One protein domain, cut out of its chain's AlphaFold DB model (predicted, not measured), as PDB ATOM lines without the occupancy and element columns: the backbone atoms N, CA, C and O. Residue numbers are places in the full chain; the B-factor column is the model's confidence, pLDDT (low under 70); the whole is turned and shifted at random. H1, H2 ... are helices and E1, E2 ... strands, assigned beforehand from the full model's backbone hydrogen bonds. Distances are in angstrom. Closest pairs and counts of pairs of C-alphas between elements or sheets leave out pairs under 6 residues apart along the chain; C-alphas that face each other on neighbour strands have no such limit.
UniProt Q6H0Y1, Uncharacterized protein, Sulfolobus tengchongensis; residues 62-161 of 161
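Overview. This is residues 62 to 161 of the 161 residues of an uncharacterized protein of Sulfolobus tengchongensis (UniProt Q6H0Y1). A small four-stranded sheet, E1 to E4, and a long, twisted three-stranded sheet, E5, E8 and E9, make a sandwich, partly face to face with their strands crossed; the helix H1 packs on the long sheet and also comes over E1 and E2. E5 and E8 run on past the small sheet, and beyond that end the hairpin E6 and E7 folds back toward E1. The printed part has 100 residues with nine named strands and one named helix, E1 to E9 and then H1; the sheets, in the orders E1 E2 E3 E4, E5 E8 E9 and E6 E7, are all antiparallel. The class is mostly strand. The whole is compact, with a radius of gyration of the C-alphas of 13.7 A and spans of 43 by 30 by 23 A.

Arrangement. E1, residues 62 to 64, forms a hairpin with E2, residues 73 to 76, with N 63 and O 73 at 2.9 A, within hydrogen-bond range. E2 and E3, residues 79 to 82, are a hairpin too, with N 74 and O 81 at 2.9 A. E3 and E4, residues 85 to 89, form the third hairpin, with N 80 and O 88 at 2.8 A. These four strands are a meander, each the antiparallel neighbour of the one before, and their lines turn by 95 degrees from edge to edge. At the tight link from E4 to E5, residues 93 to 105, the printed part changes to the other sheet of the sandwich, two sheets face to face. E5 is the antiparallel neighbour of E8, residues 124 to 134, at 161 degrees, with N 97 and O 131 at 2.8 A. E8 and E9, residues 139 to 146, are a hairpin, with N 130 and O 142 at 2.9 A. The facing parts of the two sheets are 10.4 A centre to centre, with their strands at 67 degrees. At the edge strands E1 and E9, the closest C-alphas, those of Gly 64 and Val 145, are 4.1 A apart. E6, residues 111 to 114, and E7, residues 117 to 120, are a hairpin, with N 114 and O 117 at 3.0 A. The closest C-alphas of E6 and E9, those of Val 114 and Val 146, are 7.1 A apart; E7 and E9 are apart. H1, residues 148 to 159, is on the sheet E5 E8 E9; its closest C-alphas to E8 are those of Pro 148 and Gly 128, 5.7 A apart. H1 is also on the sheet E1 E2 E3 E4, at a height over the sheet of 10.7 A. In H1 every O i to N i+4 pair is within hydrogen-bond range.

Along the chain. E1 begins at C-alpha 62, at (-43.425, -44.750, 35.169). E2, E3 and E4 measure 10.7 A, 10.2 A and 11.6 A from first to last C-alpha. E5, the longest strand with 13 residues, measures 32.4 A, bends by 51 degrees at residue 100 and ends at C-alpha 105, at (-60.957, -35.582, 30.870). E6 and E7 measure 10.0 A and 9.5 A. E8 measures 31.9 A; E9 measures 19.8 A and bends by 58 degrees at residue 143. H1 measures 15.7 A and ends at C-alpha 159, at (-38.414, -45.005, 50.195).

Size, cuts and confidence. The C-alphas farthest apart, those of Asn 107 and Asp 136, are 43.2 A apart. The printed part has no cut and ends at residue 161, the chain's last. No link is long; that from E1 to E2, 8 residues, is short, and the others are tight. The mean pLDDT of the printed part is 81.1; residues 66 to 70 and 106 to 124 are under 70.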
ATOM      1  N   PHE A  62     -43.354 -46.058  35.810       80.12
ATOM      2  CA  PHE A  62     -43.425 -44.750  35.169       80.12
ATOM      3  C   PHE A  62     -43.802 -43.677  36.183       80.12
ATOM      4  O   PHE A  62     -44.828 -43.792  36.849       80.12
ATOM      5  N   LEU A  63     -42.996 -42.618  36.254       82.50
ATOM      6  CA  LEU A  63     -43.236 -41.497  37.154       82.50
ATOM      7  C   LEU A  63     -43.988 -40.375  36.439       82.50
ATOM      8  O   LEU A  63     -45.048 -39.948  36.881       82.50
ATOM      9  N   GLY A  64     -43.454 -39.899  35.317       79.50
ATOM     10  CA  GLY A  64     -44.022 -38.756  34.610       79.50
ATOM     11  C   GLY A  64     -43.180 -38.315  33.420       79.50
ATOM     12  O   GLY A  64     -42.016 -38.689  33.276       79.50
ATOM     13  N   GLY A  65     -43.785 -37.526  32.540       76.06
ATOM     14  CA  GLY A  65     -43.149 -37.013  31.327       76.06
ATOM     15  C   GLY A  65     -44.116 -36.994  30.148       76.06
ATOM     16  O   GLY A  65     -44.882 -37.935  29.935       76.06
ATOM     17  N   LYS A  66     -44.099 -35.907  29.369       68.56
ATOM     18  CA  LYS A  66     -45.004 -35.734  28.226       68.56
ATOM     19  C   LYS A  66     -44.360 -34.969  27.087       68.56
ATOM     20  O   LYS A  66     -43.950 -33.828  27.264       68.56
ATOM     21  N   GLY A  67     -44.419 -35.543  25.892       57.12
ATOM     22  CA  GLY A  67     -44.039 -34.871  24.653       57.12
ATOM     23  C   GLY A  67     -42.697 -35.335  24.104       57.12
ATOM     24  O   GLY A  67     -41.940 -36.044  24.760       57.12
ATOM     25  N   LEU A  68     -42.432 -34.935  22.862       55.00
ATOM     26  CA  LEU A  68     -41.292 -35.395  22.067       55.00
ATOM     27  C   LEU A  68     -39.928 -34.961  22.632       55.00
ATOM     28  O   LEU A  68     -38.919 -35.615  22.385       55.00
ATOM     29  N   PHE A  69     -39.908 -33.844  23.362       58.88
ATOM     30  CA  PHE A  69     -38.693 -33.193  23.860       58.88
ATOM     31  C   PHE A  69     -38.602 -33.154  25.386       58.88
ATOM     32  O   PHE A  69     -37.629 -32.634  25.926       58.88
ATOM     33  N   SER A  70     -39.600 -33.695  26.081       66.50
ATOM     34  CA  SER A  70     -39.608 -33.725  27.541       66.50
ATOM     35  C   SER A  70     -38.858 -34.943  28.043       66.50
ATOM     36  O   SER A  70     -38.976 -36.021  27.464       66.50
ATOM     37  N   SER A  71     -38.135 -34.781  29.149       79.31
ATOM     38  CA  SER A  71     -37.529 -35.917  29.834       79.31
ATOM     39  C   SER A  71     -38.590 -36.841  30.419       79.31
ATOM     40  O   SER A  71     -39.621 -36.393  30.929       79.31
ATOM     41  N   TRP A  72     -38.310 -38.136  30.345       83.75
ATOM     42  CA  TRP A  72     -39.157 -39.198  30.865       83.75
ATOM     43  C   TRP A  72     -38.559 -39.689  32.169       83.75
ATOM     44  O   TRP A  72     -37.387 -40.078  32.216       83.75
ATOM     45  N   TYR A  73     -39.373 -39.684  33.213       87.38
ATOM     46  CA  TYR A  73     -38.964 -40.067  34.548       87.38
ATOM     47  C   TYR A  73     -39.578 -41.406  34.932       87.38
ATOM     48  O   TYR A  73     -40.748 -41.688  34.655       87.38
ATOM     49  N   TRP A  74     -38.765 -42.212  35.598       87.69
ATOM     50  CA  TRP A  74     -39.117 -43.530  36.105       87.69
ATOM     51  C   TRP A  74     -38.581 -43.687  37.519       87.69
ATOM     52  O   TRP A  74     -37.686 -42.943  37.920       87.69
ATOM     53  N   PHE A  75     -39.079 -44.664  38.262       88.56
ATOM     54  CA  PHE A  75     -38.551 -44.980  39.582       88.56
ATOM     55  C   PHE A  75     -38.545 -46.487  39.849       88.56
ATOM     56  O   PHE A  75     -39.289 -47.247  39.231       88.56
ATOM     57  N   ASN A  76     -37.671 -46.919  40.751       88.75
ATOM     58  CA  ASN A  76     -37.640 -48.269  41.311       88.75
ATOM     59  C   ASN A  76     -37.059 -48.237  42.730       88.75
ATOM     60  O   ASN A  76     -36.844 -47.170  43.296       88.75
ATOM     61  N   GLU A  77     -36.753 -49.402  43.295       89.06
ATOM     62  CA  GLU A  77     -36.171 -49.534  44.636       89.06
ATOM     63  C   GLU A  77     -34.841 -48.791  44.823       89.06
ATOM     64  O   GLU A  77     -34.517 -48.402  45.941       89.06
ATOM     65  N   LYS A  78     -34.075 -48.549  43.750       90.56
ATOM     66  CA  LYS A  78     -32.785 -47.846  43.829       90.56
ATOM     67  C   LYS A  78     -32.941 -46.328  43.848       90.56
ATOM     68  O   LYS A  78     -32.116 -45.632  44.438       90.56
ATOM     69  N   GLY A  79     -33.943 -45.808  43.145       90.94
ATOM     70  CA  GLY A  79     -34.105 -44.374  42.977       90.94
ATOM     71  C   GLY A  79     -34.890 -43.984  41.734       90.94
ATOM     72  O   GLY A  79     -35.658 -44.760  41.164       90.94
ATOM     73  N   ILE A  80     -34.651 -42.754  41.300       91.38
ATOM     74  CA  ILE A  80     -35.267 -42.124  40.141       91.38
ATOM     75  C   ILE A  80     -34.332 -42.243  38.940       91.38
ATOM     76  O   ILE A  80     -33.121 -42.026  39.025       91.38
ATOM     77  N   TRP A  81     -34.924 -42.537  37.792       91.56
ATOM     78  CA  TRP A  81     -34.271 -42.608  36.497       91.56
ATOM     79  C   TRP A  81     -34.822 -41.522  35.580       91.56
ATOM     80  O   TRP A  81     -36.015 -41.223  35.594       91.56
ATOM     81  N   LYS A  82     -33.952 -40.969  34.740       89.69
ATOM     82  CA  LYS A  82     -34.271 -39.952  33.741       89.69
ATOM     83  C   LYS A  82     -33.747 -40.410  32.390       89.69
ATOM     84  O   LYS A  82     -32.556 -40.676  32.251       89.69
ATOM     85  N   ASP A  83     -34.625 -40.516  31.399       84.38
ATOM     86  CA  ASP A  83     -34.256 -40.848  30.016       84.38
ATOM     87  C   ASP A  83     -33.383 -42.124  29.897       84.38
ATOM     88  O   ASP A  83     -32.404 -42.150  29.148       84.38
ATOM     89  N   ASN A  84     -33.732 -43.191  30.641       81.38
ATOM     90  CA  ASN A  84     -32.989 -44.470  30.733       81.38
ATOM     91  C   ASN A  84     -31.620 -44.380  31.437       81.38
ATOM     92  O   ASN A  84     -30.795 -45.284  31.345       81.38
ATOM     93  N   LYS A  85     -31.338 -43.297  32.155       87.56
ATOM     94  CA  LYS A  85     -30.136 -43.183  32.984       87.56
ATOM     95  C   LYS A  85     -30.526 -43.047  34.440       87.56
ATOM     96  O   LYS A  85     -31.498 -42.362  34.760       87.56
ATOM     97  N   PHE A  86     -29.772 -43.707  35.311       89.19
ATOM     98  CA  PHE A  86     -29.931 -43.519  36.744       89.19
ATOM     99  C   PHE A  86     -29.661 -42.050  37.063       89.19
ATOM    100  O   PHE A  86     -28.666 -41.491  36.600       89.19
ATOM    101  N   PHE A  87     -30.594 -41.413  37.762       92.56
ATOM    102  CA  PHE A  87     -30.598 -39.967  37.930       92.56
ATOM    103  C   PHE A  87     -30.371 -39.572  39.383       92.56
ATOM    104  O   PHE A  87     -29.469 -38.785  39.654       92.56
ATOM    105  N   LEU A  88     -31.152 -40.131  40.308       92.50
ATOM    106  CA  LEU A  88     -31.045 -39.822  41.732       92.50
ATOM    107  C   LEU A  88     -31.311 -41.060  42.590       92.50
ATOM    108  O   LEU A  88     -32.359 -41.677  42.411       92.50
ATOM    109  N   PRO A  89     -30.434 -41.402  43.549       94.88
ATOM    110  CA  PRO A  89     -30.765 -42.378  44.578       94.88
ATOM    111  C   PRO A  89     -31.762 -41.791  45.582       94.88
ATOM    112  O   PRO A  89     -31.756 -40.584  45.828       94.88
ATOM    113  N   TRP A  90     -32.570 -42.645  46.217       94.25
ATOM    114  CA  TRP A  90     -33.494 -42.207  47.276       94.25
ATOM    115  C   TRP A  90     -32.774 -41.522  48.441       94.25
ATOM    116  O   TRP A  90     -33.270 -40.536  48.967       94.25
ATOM    117  N   THR A  91     -31.561 -41.970  48.772       93.06
ATOM    118  CA  THR A  91     -30.734 -41.395  49.845       93.06
ATOM    119  C   THR A  91     -30.297 -39.955  49.593       93.06
ATOM    120  O   THR A  91     -29.902 -39.277  50.535       93.06
ATOM    121  N   ALA A  92     -30.339 -39.476  48.346       94.31
ATOM    122  CA  ALA A  92     -30.013 -38.093  48.005       94.31
ATOM    123  C   ALA A  92     -31.233 -37.159  48.060       94.31
ATOM    124  O   ALA A  92     -31.080 -35.951  47.863       94.31
ATOM    125  N   ILE A  93     -32.432 -37.702  48.281       94.56
ATOM    126  CA  ILE A  93     -33.695 -36.969  48.286       94.56
ATOM    127  C   ILE A  93     -34.095 -36.704  49.734       94.56
ATOM    128  O   ILE A  93     -34.242 -37.638  50.514       94.56
ATOM    129  N   SER A  94     -34.298 -35.431  50.070       93.69
ATOM    130  CA  SER A  94     -34.757 -35.018  51.395       93.69
ATOM    131  C   SER A  94     -36.279 -35.045  51.492       93.69
ATOM    132  O   SER A  94     -36.828 -35.436  52.513       93.69
ATOM    133  N   ASP A  95     -36.974 -34.599  50.442       93.94
ATOM    134  CA  ASP A  95     -38.435 -34.561  50.416       93.94
ATOM    135  C   ASP A  95     -38.978 -34.547  48.980       93.94
ATOM    136  O   ASP A  95     -38.288 -34.186  48.022       93.94
ATOM    137  N   ILE A  96     -40.247 -34.919  48.827       93.75
ATOM    138  CA  ILE A  96     -40.998 -34.821  47.578       93.75
ATOM    139  C   ILE A  96     -42.362 -34.197  47.856       93.75
ATOM    140  O   ILE A  96     -43.111 -34.644  48.719       93.75
ATOM    141  N   LEU A  97     -42.724 -33.175  47.090       93.94
ATOM    142  CA  LEU A  97     -43.936 -32.390  47.291       93.94
ATOM    143  C   LEU A  97     -44.780 -32.368  46.021       93.94
ATOM    144  O   LEU A  97     -44.253 -32.316  44.912       93.94
ATOM    145  N   VAL A  98     -46.102 -32.358  46.171       93.69
ATOM    146  CA  VAL A  98     -47.020 -32.096  45.057       93.69
ATOM    147  C   VAL A  98     -47.206 -30.585  44.948       93.69
ATOM    148  O   VAL A  98     -47.691 -29.964  45.887       93.69
ATOM    149  N   LEU A  99     -46.820 -29.988  43.818       91.44
ATOM    150  CA  LEU A  99     -46.941 -28.539  43.609       91.44
ATOM    151  C   LEU A  99     -48.311 -28.144  43.070       91.44
ATOM    152  O   LEU A  99     -48.952 -27.225  43.563       91.44
ATOM    153  N   ARG A 100     -48.743 -28.825  42.009       89.31
ATOM    154  CA  ARG A 100     -50.000 -28.537  41.320       89.31
ATOM    155  C   ARG A 100     -50.590 -29.817  40.779       89.31
ATOM    156  O   ARG A 100     -49.851 -30.682  40.304       89.31
ATOM    157  N   THR A 101     -51.911 -29.903  40.796       88.69
ATOM    158  CA  THR A 101     -52.647 -30.976  40.137       88.69
ATOM    159  C   THR A 101     -53.706 -30.393  39.211       88.69
ATOM    160  O   THR A 101     -54.169 -29.269  39.384       88.69
ATOM    161  N   SER A 102     -54.023 -31.132  38.157       85.00
ATOM    162  CA  SER A 102     -55.015 -30.786  37.149       85.00
ATOM    163  C   SER A 102     -55.699 -32.066  36.695       85.00
ATOM    164  O   SER A 102     -55.026 -33.055  36.391       85.00
ATOM    165  N   MET A 103     -57.024 -32.054  36.621       82.38
ATOM    166  CA  MET A 103     -57.766 -33.151  36.013       82.38
ATOM    167  C   MET A 103     -57.766 -33.001  34.496       82.38
ATOM    168  O   MET A 103     -57.996 -31.916  33.961       82.38
ATOM    169  N   ARG A 104     -57.523 -34.108  33.793       77.44
ATOM    170  CA  ARG A 104     -57.788 -34.206  32.358       77.44
ATOM    171  C   ARG A 104     -58.873 -35.215  32.100       77.44
ATOM    172  O   ARG A 104     -58.749 -36.371  32.495       77.44
ATOM    173  N   TYR A 105     -59.877 -34.757  31.371       72.19
ATOM    174  CA  TYR A 105     -60.957 -35.582  30.870       72.19
ATOM    175  C   TYR A 105     -60.563 -36.169  29.519       72.19
ATOM    176  O   TYR A 105     -59.971 -35.481  28.679       72.19
ATOM    177  N   TYR A 106     -60.854 -37.451  29.319       67.38
ATOM    178  CA  TYR A 106     -60.562 -38.139  28.068       67.38
ATOM    179  C   TYR A 106     -61.851 -38.675  27.456       67.38
ATOM    180  O   TYR A 106     -62.491 -39.554  28.012       67.38
ATOM    181  N   ASN A 107     -62.167 -38.210  26.247       56.06
ATOM    182  CA  ASN A 107     -63.335 -38.676  25.488       56.06
ATOM    183  C   ASN A 107     -63.063 -39.973  24.700       56.06
ATOM    184  O   ASN A 107     -63.870 -40.373  23.866       56.06
ATOM    185  N   ARG A 108     -61.894 -40.602  24.871       57.28
ATOM    186  CA  ARG A 108     -61.498 -41.821  24.145       57.28
ATOM    187  C   ARG A 108     -60.868 -42.826  25.093       57.28
ATOM    188  O   ARG A 108     -60.053 -42.437  25.930       57.28
ATOM    189  N   SER A 109     -61.155 -44.103  24.846       55.09
ATOM    190  CA  SER A 109     -60.623 -45.256  25.571       55.09
ATOM    191  C   SER A 109     -59.100 -45.212  25.653       55.09
ATOM    192  O   SER A 109     -58.392 -45.516  24.691       55.09
ATOM    193  N   ARG A 110     -58.585 -44.804  26.814       56.47
ATOM    194  CA  ARG A 110     -57.166 -44.872  27.160       56.47
ATOM    195  C   ARG A 110     -57.000 -45.754  28.385       56.47
ATOM    196  O   ARG A 110     -57.777 -45.672  29.331       56.47
ATOM    197  N   THR A 111     -55.972 -46.587  28.360       52.09
ATOM    198  CA  THR A 111     -55.574 -47.387  29.515       52.09
ATOM    199  C   THR A 111     -54.472 -46.642  30.247       52.09
ATOM    200  O   THR A 111     -53.458 -46.291  29.641       52.09
ATOM    201  N   PHE A 112     -54.672 -46.398  31.540       55.91
ATOM    202  CA  PHE A 112     -53.647 -45.838  32.414       55.91
ATOM    203  C   PHE A 112     -53.274 -46.878  33.465       55.91
ATOM    204  O   PHE A 112     -54.149 -47.465  34.106       55.91
ATOM    205  N   THR A 113     -51.975 -47.105  33.627       53.06
ATOM    206  CA  THR A 113     -51.421 -47.994  34.650       53.06
ATOM    207  C   THR A 113     -50.719 -47.128  35.686       53.06
ATOM    208  O   THR A 113     -49.806 -46.382  35.337       53.06
ATOM    209  N   VAL A 114     -51.161 -47.204  36.939       58.69
ATOM    210  CA  VAL A 114     -50.574 -46.498  38.088       58.69
ATOM    211  C   VAL A 114     -50.333 -47.526  39.183       58.69
ATOM    212  O   VAL A 114     -51.301 -48.142  39.616       58.69
ATOM    213  N   LEU A 115     -49.084 -47.715  39.626       56.84
ATOM    214  CA  LEU A 115     -48.729 -48.551  40.790       56.84
ATOM    215  C   LEU A 115     -49.452 -49.919  40.815       56.84
ATOM    216  O   LEU A 115     -50.095 -50.290  41.793       56.84
ATOM    217  N   GLY A 116     -49.450 -50.638  39.687       49.44
ATOM    218  CA  GLY A 116     -50.121 -51.942  39.551       49.44
ATOM    219  C   GLY A 116     -51.644 -51.902  39.336       49.44
ATOM    220  O   GLY A 116     -52.226 -52.911  38.942       49.44
ATOM    221  N   ALA A 117     -52.299 -50.750  39.490       49.41
ATOM    222  CA  ALA A 117     -53.703 -50.565  39.144       49.41
ATOM    223  C   ALA A 117     -53.840 -50.134  37.675       49.41
ATOM    224  O   ALA A 117     -53.467 -49.027  37.281       49.41
ATOM    225  N   THR A 118     -54.397 -51.020  36.850       54.88
ATOM    226  CA  THR A 118     -54.811 -50.675  35.485       54.88
ATOM    227  C   THR A 118     -56.240 -50.157  35.543       54.88
ATOM    228  O   THR A 118     -57.149 -50.914  35.874       54.88
ATOM    229  N   ARG A 119     -56.452 -48.876  35.226       55.62
ATOM    230  CA  ARG A 119     -57.799 -48.312  35.073       55.62
ATOM    231  C   ARG A 119     -58.156 -48.308  33.585       55.62
ATOM    232  O   ARG A 119     -57.583 -47.508  32.838       55.62
ATOM    233  N   PRO A 120     -59.035 -49.214  33.120       52.62
ATOM    234  CA  PRO A 120     -59.550 -49.148  31.764       52.62
ATOM    235  C   PRO A 120     -60.535 -47.980  31.660       52.62
ATOM    236  O   PRO A 120     -61.491 -47.902  32.423       52.62
ATOM    237  N   ASN A 121     -60.294 -47.080  30.707       57.44
ATOM    238  CA  ASN A 121     -61.201 -45.994  30.334       57.44
ATOM    239  C   ASN A 121     -61.622 -45.031  31.473       57.44
ATOM    240  O   ASN A 121     -62.815 -44.827  31.688       57.44
ATOM    241  N   PRO A 122     -60.678 -44.425  32.214       61.94
ATOM    242  CA  PRO A 122     -61.036 -43.405  33.187       61.94
ATOM    243  C   PRO A 122     -61.567 -42.154  32.470       61.94
ATOM    244  O   PRO A 122     -60.866 -41.558  31.651       61.94
ATOM    245  N   GLU A 123     -62.787 -41.737  32.820       64.19
ATOM    246  CA  GLU A 123     -63.415 -40.499  32.326       64.19
ATOM    247  C   GLU A 123     -62.577 -39.258  32.669       64.19
ATOM    248  O   GLU A 123     -62.531 -38.290  31.908       64.19
ATOM    249  N   SER A 124     -61.850 -39.313  33.789       69.94
ATOM    250  CA  SER A 124     -60.868 -38.311  34.188       69.94
ATOM    251  C   SER A 124     -59.639 -38.948  34.835       69.94
ATOM    252  O   SER A 124     -59.724 -39.941  35.559       69.94
ATOM    253  N   VAL A 125     -58.469 -38.370  34.570       74.12
ATOM    254  CA  VAL A 125     -57.208 -38.743  35.217       74.12
ATOM    255  C   VAL A 125     -56.564 -37.491  35.783       74.12
ATOM    256  O   VAL A 125     -56.425 -36.479  35.092       74.12
ATOM    257  N   GLU A 126     -56.156 -37.568  37.045       83.44
ATOM    258  CA  GLU A 126     -55.390 -36.513  37.695       83.44
ATOM    259  C   GLU A 126     -53.936 -36.567  37.215       83.44
ATOM    260  O   GLU A 126     -53.269 -37.599  37.310       83.44
ATOM    261  N   PHE A 127     -53.444 -35.438  36.718       85.50
ATOM    262  CA  PHE A 127     -52.031 -35.213  36.441       85.50
ATOM    263  C   PHE A 127     -51.521 -34.085  37.316       85.50
ATOM    264  O   PHE A 127     -52.279 -33.192  37.685       85.50
ATOM    265  N   GLY A 128     -50.226 -34.052  37.587       88.50
ATOM    266  CA  GLY A 128     -49.645 -32.902  38.262       88.50
ATOM    267  C   GLY A 128     -48.151 -32.765  38.093       88.50
ATOM    268  O   GLY A 128     -47.511 -33.499  37.337       88.50
ATOM    269  N   THR A 129     -47.620 -31.783  38.806       91.88
ATOM    270  CA  THR A 129     -46.187 -31.555  38.945       91.88
ATOM    271  C   THR A 129     -45.784 -31.920  40.360       91.88
ATOM    272  O   THR A 129     -46.384 -31.426  41.319       91.88
ATOM    273  N   ILE A 130     -44.759 -32.755  40.480       93.12
ATOM    274  CA  ILE A 130     -44.092 -33.020  41.752       93.12
ATOM    275  C   ILE A 130     -42.751 -32.294  41.777       93.12
ATOM    276  O   ILE A 130     -42.104 -32.126  40.742       93.12
ATOM    277  N   LYS A 131     -42.334 -31.882  42.965       94.69
ATOM    278  CA  LYS A 131     -41.047 -31.265  43.246       94.69
ATOM    279  C   LYS A 131     -40.252 -32.192  44.138       94.69
ATOM    280  O   LYS A 131     -40.724 -32.563  45.204       94.69
ATOM    281  N   ILE A 132     -39.058 -32.539  43.702       94.12
ATOM    282  CA  ILE A 132     -38.086 -33.310  44.465       94.12
ATOM    283  C   ILE A 132     -37.093 -32.316  45.048       94.12
ATOM    284  O   ILE A 132     -36.524 -31.510  44.310       94.12
ATOM    285  N   VAL A 133     -36.908 -32.373  46.359       94.81
ATOM    286  CA  VAL A 133     -35.896 -31.613  47.088       94.81
ATOM    287  C   VAL A 133     -34.787 -32.584  47.460       94.81
ATOM    288  O   VAL A 133     -35.051 -33.652  48.010       94.81
ATOM    289  N   THR A 134     -33.556 -32.256  47.096       95.19
ATOM    290  CA  THR A 134     -32.380 -33.059  47.438       95.19
ATOM    291  C   THR A 134     -31.720 -32.543  48.711       95.19
ATOM    292  O   THR A 134     -31.876 -31.379  49.078       95.19
ATOM    293  N   ASN A 135     -30.926 -33.394  49.362       93.31
ATOM    294  CA  ASN A 135     -30.220 -33.045  50.604       93.31
ATOM    295  C   ASN A 135     -29.258 -31.853  50.447       93.31
ATOM    296  O   ASN A 135     -28.971 -31.162  51.416       93.31
ATOM    297  N   ASP A 136     -28.770 -31.601  49.231       93.50
ATOM    298  CA  ASP A 136     -27.922 -30.449  48.898       93.50
ATOM    299  C   ASP A 136     -28.719 -29.191  48.498       93.50
ATOM    300  O   ASP A 136     -28.154 -28.224  47.990       93.50
ATOM    301  N   GLY A 137     -30.038 -29.196  48.703       91.12
ATOM    302  CA  GLY A 137     -30.916 -28.051  48.473       91.12
ATOM    303  C   GLY A 137     -31.350 -27.844  47.020       91.12
ATOM    304  O   GLY A 137     -32.116 -26.914  46.750       91.12
ATOM    305  N   ARG A 138     -30.920 -28.692  46.070       94.56
ATOM    306  CA  ARG A 138     -31.422 -28.620  44.688       94.56
ATOM    307  C   ARG A 138     -32.896 -29.011  44.630       94.56
ATOM    308  O   ARG A 138     -33.406 -29.820  45.402       94.56
ATOM    309  N   GLN A 139     -33.594 -28.403  43.677       94.12
ATOM    310  CA  GLN A 139     -35.026 -28.581  43.488       94.12
ATOM    311  C   GLN A 139     -35.291 -28.990  42.047       94.12
ATOM    312  O   GLN A 139     -34.868 -28.310  41.112       94.12
ATOM    313  N   ILE A 140     -35.960 -30.124  41.866       92.44
ATOM    314  CA  ILE A 140     -36.208 -30.717  40.553       92.44
ATOM    315  C   ILE A 140     -37.701 -30.924  40.386       92.44
ATOM    316  O   ILE A 140     -38.335 -31.617  41.178       92.44
ATOM    317  N   GLU A 141     -38.261 -30.353  39.329       92.62
ATOM    318  CA  GLU A 141     -39.677 -30.500  39.016       92.62
ATOM    319  C   GLU A 141     -39.897 -31.573  37.952       92.62
ATOM    320  O   GLU A 141     -39.296 -31.554  36.873       92.62
ATOM    321  N   ILE A 142     -40.803 -32.502  38.249       89.62
ATOM    322  CA  ILE A 142     -41.275 -33.516  37.310       89.62
ATOM    323  C   ILE A 142     -42.728 -33.206  36.992       89.62
ATOM    324  O   ILE A 142     -43.609 -33.278  37.847       89.62
ATOM    325  N   ASN A 143     -42.968 -32.845  35.737       89.31
ATOM    326  CA  ASN A 143     -44.295 -32.550  35.220       89.31
ATOM    327  C   ASN A 143     -44.999 -33.821  34.731       89.31
ATOM    328  O   ASN A 143     -44.352 -34.797  34.349       89.31
ATOM    329  N   GLU A 144     -46.328 -33.746  34.638       86.06
ATOM    330  CA  GLU A 144     -47.167 -34.771  34.002       86.06
ATOM    331  C   GLU A 144     -47.086 -36.128  34.714       86.06
ATOM    332  O   GLU A 144     -47.133 -37.184  34.084       86.06
ATOM    333  N   VAL A 145     -46.969 -36.082  36.043       85.19
ATOM    334  CA  VAL A 145     -47.062 -37.253  36.917       85.19
ATOM    335  C   VAL A 145     -48.518 -37.671  37.018       85.19
ATOM    336  O   VAL A 145     -49.375 -36.834  37.297       85.19
ATOM    337  N   VAL A 146     -48.796 -38.952  36.785       82.44
ATOM    338  CA  VAL A 146     -50.146 -39.519  36.907       82.44
ATOM    339  C   VAL A 146     -50.450 -39.767  38.379       82.44
ATOM    340  O   VAL A 146     -49.637 -40.378  39.066       82.44
ATOM    341  N   SER A 147     -51.612 -39.321  38.859       83.31
ATOM    342  CA  SER A 147     -52.033 -39.469  40.261       83.31
ATOM    343  C   SER A 147     -50.938 -39.024  41.250       83.31
ATOM    344  O   SER A 147     -50.495 -39.809  42.091       83.31
ATOM    345  N   PRO A 148     -50.473 -37.761  41.155       87.38
ATOM    346  CA  PRO A 148     -49.275 -37.284  41.849       87.38
ATOM    347  C   PRO A 148     -49.360 -37.436  43.370       87.38
ATOM    348  O   PRO A 148     -48.350 -37.729  43.997       87.38
ATOM    349  N   ARG A 149     -50.550 -37.297  43.968       87.88
ATOM    350  CA  ARG A 149     -50.755 -37.487  45.413       87.88
ATOM    351  C   ARG A 149     -50.454 -38.922  45.838       87.88
ATOM    352  O   ARG A 149     -49.597 -39.138  46.684       87.88
ATOM    353  N   THR A 150     -51.082 -39.893  45.173       86.38
ATOM    354  CA  THR A 150     -50.887 -41.326  45.438       86.38
ATOM    355  C   THR A 150     -49.433 -41.746  45.235       86.38
ATOM    356  O   THR A 150     -48.885 -42.490  46.041       86.38
ATOM    357  N   VAL A 151     -48.792 -41.248  44.176       87.44
ATOM    358  CA  VAL A 151     -47.385 -41.547  43.885       87.44
ATOM    359  C   VAL A 151     -46.458 -40.973  44.956       87.44
ATOM    360  O   VAL A 151     -45.580 -41.683  45.440       87.44
ATOM    361  N   VAL A 152     -46.649 -39.713  45.356       90.12
ATOM    362  CA  VAL A 152     -45.817 -39.086  46.393       90.12
ATOM    363  C   VAL A 152     -46.008 -39.772  47.742       90.12
ATOM    364  O   VAL A 152     -45.016 -40.075  48.399       90.12
ATOM    365  N   GLU A 153     -47.244 -40.078  48.137       90.00
ATOM    366  CA  GLU A 153     -47.528 -40.829  49.367       90.00
ATOM    367  C   GLU A 153     -46.849 -42.202  49.364       90.00
ATOM    368  O   GLU A 153     -46.200 -42.576  50.344       90.00
ATOM    369  N   PHE A 154     -46.940 -42.931  48.248       88.50
ATOM    370  CA  PHE A 154     -46.277 -44.221  48.086       88.50
ATOM    371  C   PHE A 154     -44.753 -44.101  48.211       88.50
ATOM    372  O   PHE A 154     -44.143 -44.871  48.955       88.50
ATOM    373  N   ILE A 155     -44.140 -43.129  47.528       89.00
ATOM    374  CA  ILE A 155     -42.686 -42.931  47.562       89.00
ATOM    375  C   ILE A 155     -42.225 -42.543  48.965       89.00
ATOM    376  O   ILE A 155     -41.261 -43.123  49.461       89.00
ATOM    377  N   LYS A 156     -42.926 -41.621  49.636       91.50
ATOM    378  CA  LYS A 156     -42.591 -41.221  51.009       91.50
ATOM    379  C   LYS A 156     -42.618 -42.410  51.959       91.50
ATOM    380  O   LYS A 156     -41.641 -42.676  52.647       91.50
ATOM    381  N   LYS A 157     -43.716 -43.170  51.939       90.25
ATOM    382  CA  LYS A 157     -43.908 -44.325  52.821       90.25
ATOM    383  C   LYS A 157     -42.899 -45.448  52.560       90.25
ATOM    384  O   LYS A 157     -42.492 -46.137  53.495       90.25
ATOM    385  N   THR A 158     -42.542 -45.664  51.297       87.94
ATOM    386  CA  THR A 158     -41.724 -46.813  50.886       87.94
ATOM    387  C   THR A 158     -40.229 -46.506  50.931       87.94
ATOM    388  O   THR A 158     -39.459 -47.355  51.377       87.94
ATOM    389  N   TYR A 159     -39.815 -45.309  50.505       88.94
ATOM    390  CA  TYR A 159     -38.414 -45.005  50.195       88.94
ATOM    391  C   TYR A 159     -37.799 -43.844  50.989       88.94
ATOM    392  O   TYR A 159     -36.577 -43.805  51.098       88.94
ATOM    393  N   LEU A 160     -38.592 -42.915  51.542       85.62
ATOM    394  CA  LEU A 160     -38.091 -41.703  52.221       85.62
ATOM    395  C   LEU A 160     -38.426 -41.693  53.719       85.62
ATOM    396  O   LEU A 160     -38.994 -40.726  54.220       85.62
ATOM    397  N   LYS A 161     -38.140 -42.799  54.406       73.00
ATOM    398  CA  LYS A 161     -38.415 -42.940  55.843       73.00
ATOM    399  C   LYS A 161     -37.632 -41.954  56.701       73.00
ATOM    400  O   LYS A 161     -36.426 -41.781  56.421       73.00
TER     401      LYS A 161